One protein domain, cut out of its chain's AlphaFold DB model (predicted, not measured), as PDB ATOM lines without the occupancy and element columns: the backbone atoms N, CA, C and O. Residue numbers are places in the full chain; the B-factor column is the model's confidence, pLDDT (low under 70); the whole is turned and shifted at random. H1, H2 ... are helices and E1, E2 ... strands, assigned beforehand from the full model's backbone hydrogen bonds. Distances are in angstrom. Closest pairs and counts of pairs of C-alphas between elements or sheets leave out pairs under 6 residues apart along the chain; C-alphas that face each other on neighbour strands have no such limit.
ATOM      1  N   ARG A   2      64.959 -38.336 -31.689       92.75
ATOM      2  CA  ARG A   2      63.857 -38.603 -32.647       92.75
ATOM      3  C   ARG A   2      62.970 -39.764 -32.181       92.75
ATOM      4  O   ARG A   2      63.385 -40.518 -31.301       92.75
ATOM      5  N   SER A   3      61.798 -39.911 -32.802       94.62
ATOM      6  CA  SER A   3      60.902 -41.078 -32.690       94.62
ATOM      7  C   SER A   3      60.606 -41.490 -31.237       94.62
ATOM      8  O   SER A   3      60.323 -40.606 -30.427       94.62
ATOM      9  N   ILE A   4      60.673 -42.788 -30.892       95.50
ATOM     10  CA  ILE A   4      60.261 -43.283 -29.571       95.50
ATOM     11  C   ILE A   4      60.979 -42.587 -28.411       95.50
ATOM     12  O   ILE A   4      60.363 -42.256 -27.404       95.50
ATOM     13  N   ARG A   5      62.263 -42.261 -28.579       94.69
ATOM     14  CA  ARG A   5      63.058 -41.579 -27.550       94.69
ATOM     15  C   ARG A   5      62.546 -40.164 -27.282       94.69
ATOM     16  O   ARG A   5      62.437 -39.762 -26.132       94.69
ATOM     17  N   LEU A   6      62.160 -39.434 -28.334       94.62
ATOM     18  CA  LEU A   6      61.537 -38.112 -28.194       94.62
ATOM     19  C   LEU A   6      60.175 -38.207 -27.492       94.62
ATOM     20  O   LEU A   6      59.851 -37.370 -26.651       94.62
ATOM     21  N   THR A   7      59.376 -39.223 -27.819       94.06
ATOM     22  CA  THR A   7      58.053 -39.407 -27.206       94.06
ATOM     23  C   THR A   7      58.132 -39.890 -25.758       94.06
ATOM     24  O   THR A   7      57.326 -39.453 -24.938       94.06
ATOM     25  N   LEU A   8      59.110 -40.730 -25.408       94.56
ATOM     26  CA  LEU A   8      59.345 -41.166 -24.027       94.56
ATOM     27  C   LEU A   8      59.885 -40.028 -23.154       94.56
ATOM     28  O   LEU A   8      59.491 -39.921 -21.994       94.56
ATOM     29  N   GLU A   9      60.690 -39.120 -23.713       96.00
ATOM     30  CA  GLU A   9      61.085 -37.890 -23.014       96.00
ATOM     31  C   GLU A   9      59.880 -36.950 -22.814       96.00
ATOM     32  O   GLU A   9      59.678 -36.398 -21.732       96.00
ATOM     33  N   ASN A  10      58.998 -36.833 -23.816       96.00
ATOM     34  CA  ASN A  10      57.773 -36.033 -23.739       96.00
ATOM     35  C   ASN A  10      56.516 -36.883 -23.473       96.00
ATOM     36  O   ASN A  10      55.566 -36.922 -24.267       96.00
ATOM     37  N   ARG A  11      56.472 -37.529 -22.299       95.69
ATOM     38  CA  ARG A  11      55.385 -38.453 -21.914       95.69
ATOM     39  C   ARG A  11      53.980 -37.854 -22.009       95.69
ATOM     40  O   ARG A  11      53.021 -38.581 -22.256       95.69
ATOM     41  N   ARG A  12      53.823 -36.539 -21.807       96.69
ATOM     42  CA  ARG A  12      52.518 -35.865 -21.937       96.69
ATOM     43  C   ARG A  12      52.003 -35.936 -23.374       96.69
ATOM     44  O   ARG A  12      50.847 -36.303 -23.574       96.69
ATOM     45  N   ALA A  13      52.848 -35.595 -24.349       96.19
ATOM     46  CA  ALA A  13      52.490 -35.668 -25.762       96.19
ATOM     47  C   ALA A  13      52.230 -37.119 -26.189       96.19
ATOM     48  O   ALA A  13      51.230 -37.393 -26.850       96.19
ATOM     49  N   PHE A  14      53.066 -38.055 -25.732       97.69
ATOM     50  CA  PHE A  14      52.892 -39.465 -26.071       97.69
ATOM     51  C   PHE A  14      51.581 -40.041 -25.523       97.69
ATOM     52  O   PHE A  14      50.813 -40.635 -26.272       97.69
ATOM     53  N   ARG A  15      51.239 -39.776 -24.253       98.00
ATOM     54  CA  ARG A  15      49.941 -40.180 -23.677       98.00
ATOM     55  C   ARG A  15      48.754 -39.612 -24.453       98.00
ATOM     56  O   ARG A  15      47.763 -40.316 -24.632       98.00
ATOM     57  N   ALA A  16      48.840 -38.365 -24.921       97.94
ATOM     58  CA  ALA A  16      47.786 -37.770 -25.740       97.94
ATOM     59  C   ALA A  16      47.621 -38.510 -27.079       97.94
ATOM     60  O   ALA A  16      46.492 -38.804 -27.473       97.94
ATOM     61  N   GLN A  17      48.732 -38.873 -27.732       98.19
ATOM     62  CA  GLN A  17      48.722 -39.673 -28.959       98.19
ATOM     63  C   GLN A  17      48.138 -41.074 -28.723       98.19
ATOM     64  O   GLN A  17      47.228 -41.477 -29.441       98.19
ATOM     65  N   LEU A  18      48.593 -41.786 -27.685       98.31
ATOM     66  CA  LEU A  18      48.079 -43.112 -27.321       98.31
ATOM     67  C   LEU A  18      46.575 -43.073 -27.031       98.31
ATOM     68  O   LEU A  18      45.830 -43.921 -27.518       98.31
ATOM     69  N   ARG A  19      46.110 -42.052 -26.297       98.19
ATOM     70  CA  ARG A  19      44.683 -41.869 -26.002       98.19
ATOM     71  C   ARG A  19      43.874 -41.644 -27.276       98.19
ATOM     72  O   ARG A  19      42.788 -42.196 -27.403       98.19
ATOM     73  N   ALA A  20      44.386 -40.842 -28.209       98.06
ATOM     74  CA  ALA A  20      43.718 -40.603 -29.485       98.06
ATOM     75  C   ALA A  20      43.611 -41.889 -30.322       98.06
ATOM     76  O   ALA A  20      42.531 -42.184 -30.825       98.06
ATOM     77  N   ILE A  21      44.693 -42.672 -30.406       98.25
ATOM     78  CA  ILE A  21      44.725 -43.948 -31.140       98.25
ATOM     79  C   ILE A  21      43.747 -44.960 -30.524       98.25
ATOM     80  O   ILE A  21      42.943 -45.540 -31.248       98.25
ATOM     81  N   LEU A  22      43.747 -45.122 -29.196       98.38
ATOM     82  CA  LEU A  22      42.820 -46.024 -28.499       98.38
ATOM     83  C   LEU A  22      41.353 -45.634 -28.703       98.38
ATOM     84  O   LEU A  22      40.505 -46.490 -28.895       98.38
ATOM     85  N   LYS A  23      41.027 -44.341 -28.702       97.69
ATOM     86  CA  LYS A  23      39.656 -43.914 -29.014       97.69
ATOM     87  C   LYS A  23      39.295 -44.186 -30.473       97.69
ATOM     88  O   LYS A  23      38.163 -44.565 -30.763       97.69
ATOM     89  N   ALA A  24      40.246 -43.987 -31.388       97.56
ATOM     90  CA  ALA A  24      40.043 -44.240 -32.809       97.56
ATOM     91  C   ALA A  24      39.811 -45.731 -33.117       97.56
ATOM     92  O   ALA A  24      39.098 -46.040 -34.070       97.56
ATOM     93  N   SER A  25      40.326 -46.649 -32.289       97.69
ATOM     94  CA  SER A  25      40.136 -48.092 -32.495       97.69
ATOM     95  C   SER A  25      38.688 -48.568 -32.342       97.69
ATOM     96  O   SER A  25      38.346 -49.645 -32.820       97.69
ATOM     97  N   THR A  26      37.795 -47.748 -31.780       97.31
ATOM     98  CA  THR A  26      36.345 -48.031 -31.762       97.31
ATOM     99  C   THR A  26      35.692 -47.968 -33.146       97.31
ATOM    100  O   THR A  26      34.625 -48.545 -33.346       97.31
ATOM    101  N   PHE A  27      36.324 -47.297 -34.114       97.12
ATOM    102  CA  PHE A  27      35.781 -47.117 -35.463       97.12
ATOM    103  C   PHE A  27      36.258 -48.180 -36.463       97.12
ATOM    104  O   PHE A  27      35.785 -48.201 -37.599       97.12
ATOM    105  N   GLY A  28      37.182 -49.063 -36.072       96.31
ATOM    106  CA  GLY A  28      37.663 -50.148 -36.923       96.31
ATOM    107  C   GLY A  28      38.996 -50.754 -36.470       96.31
ATOM    108  O   GLY A  28      39.642 -50.230 -35.557       96.31
ATOM    109  N   PRO A  29      39.436 -51.849 -37.128       95.81
ATOM    110  CA  PRO A  29      40.671 -52.543 -36.780       95.81
ATOM    111  C   PRO A  29      41.866 -51.591 -36.796       95.81
ATOM    112  O   PRO A  29      42.198 -51.001 -37.823       95.81
ATOM    113  N   THR A  30      42.511 -51.450 -35.644       97.56
ATOM    114  CA  THR A  30      43.634 -50.533 -35.441       97.56
ATOM    115  C   THR A  30      44.780 -51.302 -34.804       97.56
ATOM    116  O   THR A  30      44.560 -52.122 -33.919       97.56
ATOM    117  N   LYS A  31      46.011 -51.037 -35.244       97.94
ATOM    118  CA  LYS A  31      47.236 -51.576 -34.643       97.94
ATOM    119  C   LYS A  31      48.155 -50.415 -34.270       97.94
ATOM    120  O   LYS A  31      48.248 -49.444 -35.021       97.94
ATOM    121  N   LEU A  32      48.845 -50.513 -33.138       98.38
ATOM    122  CA  LEU A  32      49.878 -49.560 -32.739       98.38
ATOM    123  C   LEU A  32      51.250 -50.099 -33.146       98.38
ATOM    124  O   LEU A  32      51.630 -51.187 -32.729       98.38
ATOM    125  N   LEU A  33      52.001 -49.327 -33.926       98.44
ATOM    126  CA  LEU A  33      53.368 -49.658 -34.330       98.44
ATOM    127  C   LEU A  33      54.341 -48.643 -33.725       98.44
ATOM    128  O   LEU A  33      54.209 -47.443 -33.974       98.44
ATOM    129  N   LEU A  34      55.316 -49.109 -32.942       98.44
ATOM    130  CA  LEU A  34      56.331 -48.245 -32.333       98.44
ATOM    131  C   LEU A  34      57.600 -48.169 -33.211       98.44
ATOM    132  O   LEU A  34      58.220 -49.206 -33.454       98.44
ATOM    133  N   PRO A  35      58.009 -46.971 -33.675       97.94
ATOM    134  CA  PRO A  35      59.231 -46.780 -34.458       97.94
ATOM    135  C   PRO A  35      60.479 -46.677 -33.574       97.94
ATOM    136  O   PRO A  35      60.404 -46.218 -32.437       97.94
ATOM    137  N   MET A  36      61.651 -46.969 -34.133       96.94
ATOM    138  CA  MET A  36      62.983 -46.729 -33.563       96.94
ATOM    139  C   MET A  36      63.220 -47.391 -32.202       96.94
ATOM    140  O   MET A  36      64.049 -46.917 -31.423       96.94
ATOM    141  N   ILE A  37      62.502 -48.475 -31.913       98.12
ATOM    142  CA  ILE A  37      62.803 -49.328 -30.766       98.12
ATOM    143  C   ILE A  37      64.180 -49.938 -31.001       98.12
ATOM    144  O   ILE A  37      64.457 -50.443 -32.087       98.12
ATOM    145  N   SER A  38      65.035 -49.856 -29.988       96.88
ATOM    146  CA  SER A  38      66.418 -50.337 -30.001       96.88
ATOM    147  C   SER A  38      66.774 -51.182 -28.777       96.88
ATOM    148  O   SER A  38      67.755 -51.926 -28.833       96.88
ATOM    149  N   SER A  39      65.983 -51.083 -27.700       97.12
ATOM    150  CA  SER A  39      66.111 -51.887 -26.484       97.12
ATOM    151  C   SER A  39      64.747 -52.361 -25.963       97.12
ATOM    152  O   SER A  39      63.703 -51.774 -26.259       97.12
ATOM    153  N   ILE A  40      64.750 -53.437 -25.172       97.75
ATOM    154  CA  ILE A  40      63.521 -54.007 -24.602       97.75
ATOM    155  C   ILE A  40      62.891 -53.082 -23.549       97.75
ATOM    156  O   ILE A  40      61.675 -53.069 -23.364       97.75
ATOM    157  N   GLU A  41      63.705 -52.261 -22.888       97.94
ATOM    158  CA  GLU A  41      63.263 -51.260 -21.919       97.94
ATOM    159  C   GLU A  41      62.398 -50.185 -22.585       97.94
ATOM    160  O   GLU A  41      61.349 -49.844 -22.042       97.94
ATOM    161  N   GLU A  42      62.774 -49.712 -23.783       97.88
ATOM    162  CA  GLU A  42      61.973 -48.747 -24.555       97.88
ATOM    163  C   GLU A  42      60.582 -49.323 -24.885       97.88
ATOM    164  O   GLU A  42      59.565 -48.630 -24.750       97.88
ATOM    165  N   LEU A  43      60.514 -50.608 -25.261       98.31
ATOM    166  CA  LEU A  43      59.244 -51.299 -25.508       98.31
ATOM    167  C   LEU A  43      58.410 -51.404 -24.224       98.31
ATOM    168  O   LEU A  43      57.243 -51.007 -24.212       98.31
ATOM    169  N   ARG A  44      58.993 -51.906 -23.132       98.44
ATOM    170  CA  ARG A  44      58.282 -52.097 -21.858       98.44
ATOM    171  C   ARG A  44      57.789 -50.782 -21.261       98.44
ATOM    172  O   ARG A  44      56.662 -50.725 -20.771       98.44
ATOM    173  N   GLU A  45      58.584 -49.716 -21.345       98.06
ATOM    174  CA  GLU A  45      58.165 -48.376 -20.925       98.06
ATOM    175  C   GLU A  45      56.962 -47.890 -21.746       98.06
ATOM    176  O   GLU A  45      55.985 -47.379 -21.191       98.06
ATOM    177  N   SER A  46      56.991 -48.115 -23.061       98.12
ATOM    178  CA  SER A  46      55.887 -47.762 -23.957       98.12
ATOM    179  C   SER A  46      54.612 -48.556 -23.652       98.12
ATOM    180  O   SER A  46      53.530 -47.969 -23.588       98.12
ATOM    181  N   LYS A  47      54.731 -49.867 -23.386       98.31
ATOM    182  CA  LYS A  47      53.607 -50.723 -22.960       98.31
ATOM    183  C   LYS A  47      53.010 -50.248 -21.635       98.31
ATOM    184  O   LYS A  47      51.792 -50.153 -21.519       98.31
ATOM    185  N   ALA A  48      53.846 -49.879 -20.664       98.19
ATOM    186  CA  ALA A  48      53.381 -49.349 -19.383       98.19
ATOM    187  C   ALA A  48      52.606 -48.029 -19.545       98.19
ATOM    188  O   ALA A  48      51.584 -47.821 -18.892       98.19
ATOM    189  N   LEU A  49      53.060 -47.137 -20.433       98.12
ATOM    190  CA  LEU A  49      52.332 -45.904 -20.745       98.12
ATOM    191  C   LEU A  49      51.008 -46.176 -21.465       98.12
ATOM    192  O   LEU A  49      50.021 -45.508 -21.155       98.12
ATOM    193  N   LEU A  50      50.970 -47.140 -22.390       98.25
ATOM    194  CA  LEU A  50      49.731 -47.559 -23.049       98.25
ATOM    195  C   LEU A  50      48.709 -48.070 -22.028       98.25
ATOM    196  O   LEU A  50      47.558 -47.637 -22.061       98.25
ATOM    197  N   GLU A  51      49.137 -48.915 -21.091       98.06
ATOM    198  CA  GLU A  51      48.246 -49.477 -20.074       98.06
ATOM    199  C   GLU A  51      47.697 -48.401 -19.128       98.06
ATOM    200  O   GLU A  51      46.492 -48.324 -18.903       98.06
ATOM    201  N   GLN A  52      48.537 -47.456 -18.688       98.06
ATOM    202  CA  GLN A  52      48.074 -46.299 -17.905       98.06
ATOM    203  C   GLN A  52      46.990 -45.485 -18.633       98.06
ATOM    204  O   GLN A  52      46.075 -44.948 -18.003       98.06
ATOM    205  N   VAL A  53      47.094 -45.354 -19.960       98.25
ATOM    206  CA  VAL A  53      46.090 -44.643 -20.762       98.25
ATOM    207  C   VAL A  53      44.804 -45.464 -20.893       98.25
ATOM    208  O   VAL A  53      43.726 -44.876 -20.786       98.25
ATOM    209  N   ARG A  54      44.899 -46.789 -21.069       98.12
ATOM    210  CA  ARG A  54      43.741 -47.702 -21.073       98.12
ATOM    211  C   ARG A  54      42.978 -47.640 -19.755       98.12
ATOM    212  O   ARG A  54      41.771 -47.412 -19.767       98.12
ATOM    213  N   GLU A  55      43.677 -47.735 -18.625       98.00
ATOM    214  CA  GLU A  55      43.077 -47.592 -17.294       98.00
ATOM    215  C   GLU A  55      42.376 -46.239 -17.123       98.00
ATOM    216  O   GLU A  55      41.282 -46.165 -16.561       98.00
ATOM    217  N   GLY A  56      42.996 -45.156 -17.606       97.94
ATOM    218  CA  GLY A  56      42.405 -43.820 -17.572       97.94
ATOM    219  C   GLY A  56      41.121 -43.725 -18.400       97.94
ATOM    220  O   GLY A  56      40.120 -43.209 -17.916       97.94
ATOM    221  N   LEU A  57      41.126 -44.260 -19.624       97.88
ATOM    222  CA  LEU A  57      39.937 -44.309 -20.481       97.88
ATOM    223  C   LEU A  57      38.814 -45.147 -19.860       97.88
ATOM    224  O   LEU A  57      37.668 -44.704 -19.854       97.88
ATOM    225  N   ALA A  58      39.147 -46.304 -19.282       97.19
ATOM    226  CA  ALA A  58      38.182 -47.172 -18.614       97.19
ATOM    227  C   ALA A  58      37.539 -46.485 -17.396       97.19
ATOM    228  O   ALA A  58      36.324 -46.546 -17.224       97.19
ATOM    229  N   LYS A  59      38.333 -45.772 -16.580       97.44
ATOM    230  CA  LYS A  59      37.825 -44.967 -15.451       97.44
ATOM    231  C   LYS A  59      36.909 -43.831 -15.907       97.44
ATOM    232  O   LYS A  59      35.932 -43.540 -15.225       97.44
ATOM    233  N   ASP A  60      37.207 -43.227 -17.055       97.12
ATOM    234  CA  ASP A  60      36.387 -42.177 -17.668       97.12
ATOM    235  C   ASP A  60      35.126 -42.730 -18.372       97.12
ATOM    236  O   ASP A  60      34.359 -41.949 -18.937       97.12
ATOM    237  N   GLY A  61      34.923 -44.056 -18.391       96.75
ATOM    238  CA  GLY A  61      33.819 -44.705 -19.103       96.75
ATOM    239  C   GLY A  61      33.889 -44.536 -20.625       96.75
ATOM    240  O   GLY A  61      32.850 -44.434 -21.273       96.75
ATOM    241  N   GLN A  62      35.095 -44.430 -21.193       97.00
ATOM    242  CA  GLN A  62      35.303 -44.273 -22.634       97.00
ATOM    243  C   GLN A  62      35.624 -45.613 -23.290       97.00
ATOM    244  O   GLN A  62      36.510 -46.331 -22.829       97.00
ATOM    245  N   ASP A  63      34.950 -45.895 -24.402       96.44
ATOM    246  CA  ASP A  63      35.177 -47.100 -25.194       96.44
ATOM    247  C   ASP A  63      36.515 -47.047 -25.950       96.44
ATOM    248  O   ASP A  63      36.950 -45.995 -26.431       96.44
ATOM    249  N   PHE A  64      37.159 -48.209 -26.062       97.62
ATOM    250  CA  PHE A  64      38.352 -48.472 -26.868       97.62
ATOM    251  C   PHE A  64      38.504 -49.984 -27.085       97.62
ATOM    252  O   PHE A  64      37.953 -50.787 -26.331       97.62
ATOM    253  N   ASP A  65      39.287 -50.384 -28.087       97.06
ATOM    254  CA  ASP A  65      39.679 -51.787 -28.259       97.06
ATOM    255  C   ASP A  65      40.709 -52.207 -27.192       97.06
ATOM    256  O   ASP A  65      41.874 -51.794 -27.220       97.06
ATOM    257  N   GLN A  66      40.276 -53.045 -26.246       94.38
ATOM    258  CA  GLN A  66      41.123 -53.576 -25.171       94.38
ATOM    259  C   GLN A  66      42.238 -54.490 -25.692       94.38
ATOM    260  O   GLN A  66      43.295 -54.578 -25.070       94.38
ATOM    261  N   ASN A  67      42.027 -55.108 -26.855       95.25
ATOM    262  CA  ASN A  67      42.945 -56.057 -27.476       95.25
ATOM    263  C   ASN A  67      43.686 -55.446 -28.671       95.25
ATOM    264  O   ASN A  67      44.239 -56.187 -29.482       95.25
ATOM    265  N   MET A  68      43.710 -54.110 -28.782       97.88
ATOM    266  CA  MET A  68      44.404 -53.409 -29.862       97.88
ATOM    267  C   MET A  68      45.866 -53.890 -29.946       97.88
ATOM    268  O   MET A  68      46.612 -53.649 -28.986       97.88
ATOM    269  N   PRO A  69      46.289 -54.527 -31.059       98.25
ATOM    270  CA  PRO A  69      47.624 -55.102 -31.170       98.25
ATOM    271  C   PRO A  69      48.717 -54.037 -31.111       98.25
ATOM    272  O   PRO A  69      48.590 -52.966 -31.716       98.25
TER     273      PRO A  69
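This is residues 2 to 69 of the 239 residues of the protein "Phosphoenolpyruvate--protein phosphotransferase" of Myxococcales bacterium (UniProt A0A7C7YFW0). Two long helices, H2 and H3, cross as an X, and a short helix, H1, sits at the end where H3 begins. The extended stretch that holds E1 runs back from the end of H2 to the start of H3, bridging one side of the X, and residues 60 to 69 fold back from the end of H3 toward that stretch. The printed part has 68 residues, with three named helices and one named strand in the order H1, H2, E1, H3; E1 pairs with no named strand. The class is mostly helix, and the whole is compact, with a radius of gyration of the C-alphas of 11.9 A and spans of 33 by 22 by 17 A.

H1, residues 3 to 9, begins at C-alpha 3 (60.902, -41.078, -32.690) and measures 10.2 A. H2, residues 11 to 27, is 25.4 A long. E1, residues 32 to 34, measures 6.6 A. H3, residues 40 to 59, is 28.7 A long and ends at C-alpha 59 (37.825, -44.967, -15.451).

H1 and H2 only just touch, only at the corner, with 3 pairs of C-alphas within 8 A; the closest C-alphas, those of Thr 7 and Phe 14, are 5.3 A apart. H1 touches H3, whose residues 42 to 46 alone take part; the closest C-alphas, those of Leu 8 and Ser 46, are 7.4 A apart. H2 and H3 touch through residues 15 to 22 and 49 to 57, at a steep tilt of 62 degrees, the same way; the C-alphas of Arg 19 and Val 53 are closest, at 6.1 A. E1 and H3 are apart, only just, at 8.0 A. Every O i to N i+4 pair is within hydrogen-bond range in H1 and H3; in H2, 11 of 13 are.

The C-alphas farthest apart, those of Ser 38 and Gly 61, are 34.8 A apart. The printed part has no cut, and the three links are tight. The mean pLDDT of the printed part is 97.2, and no printed residue is under 70.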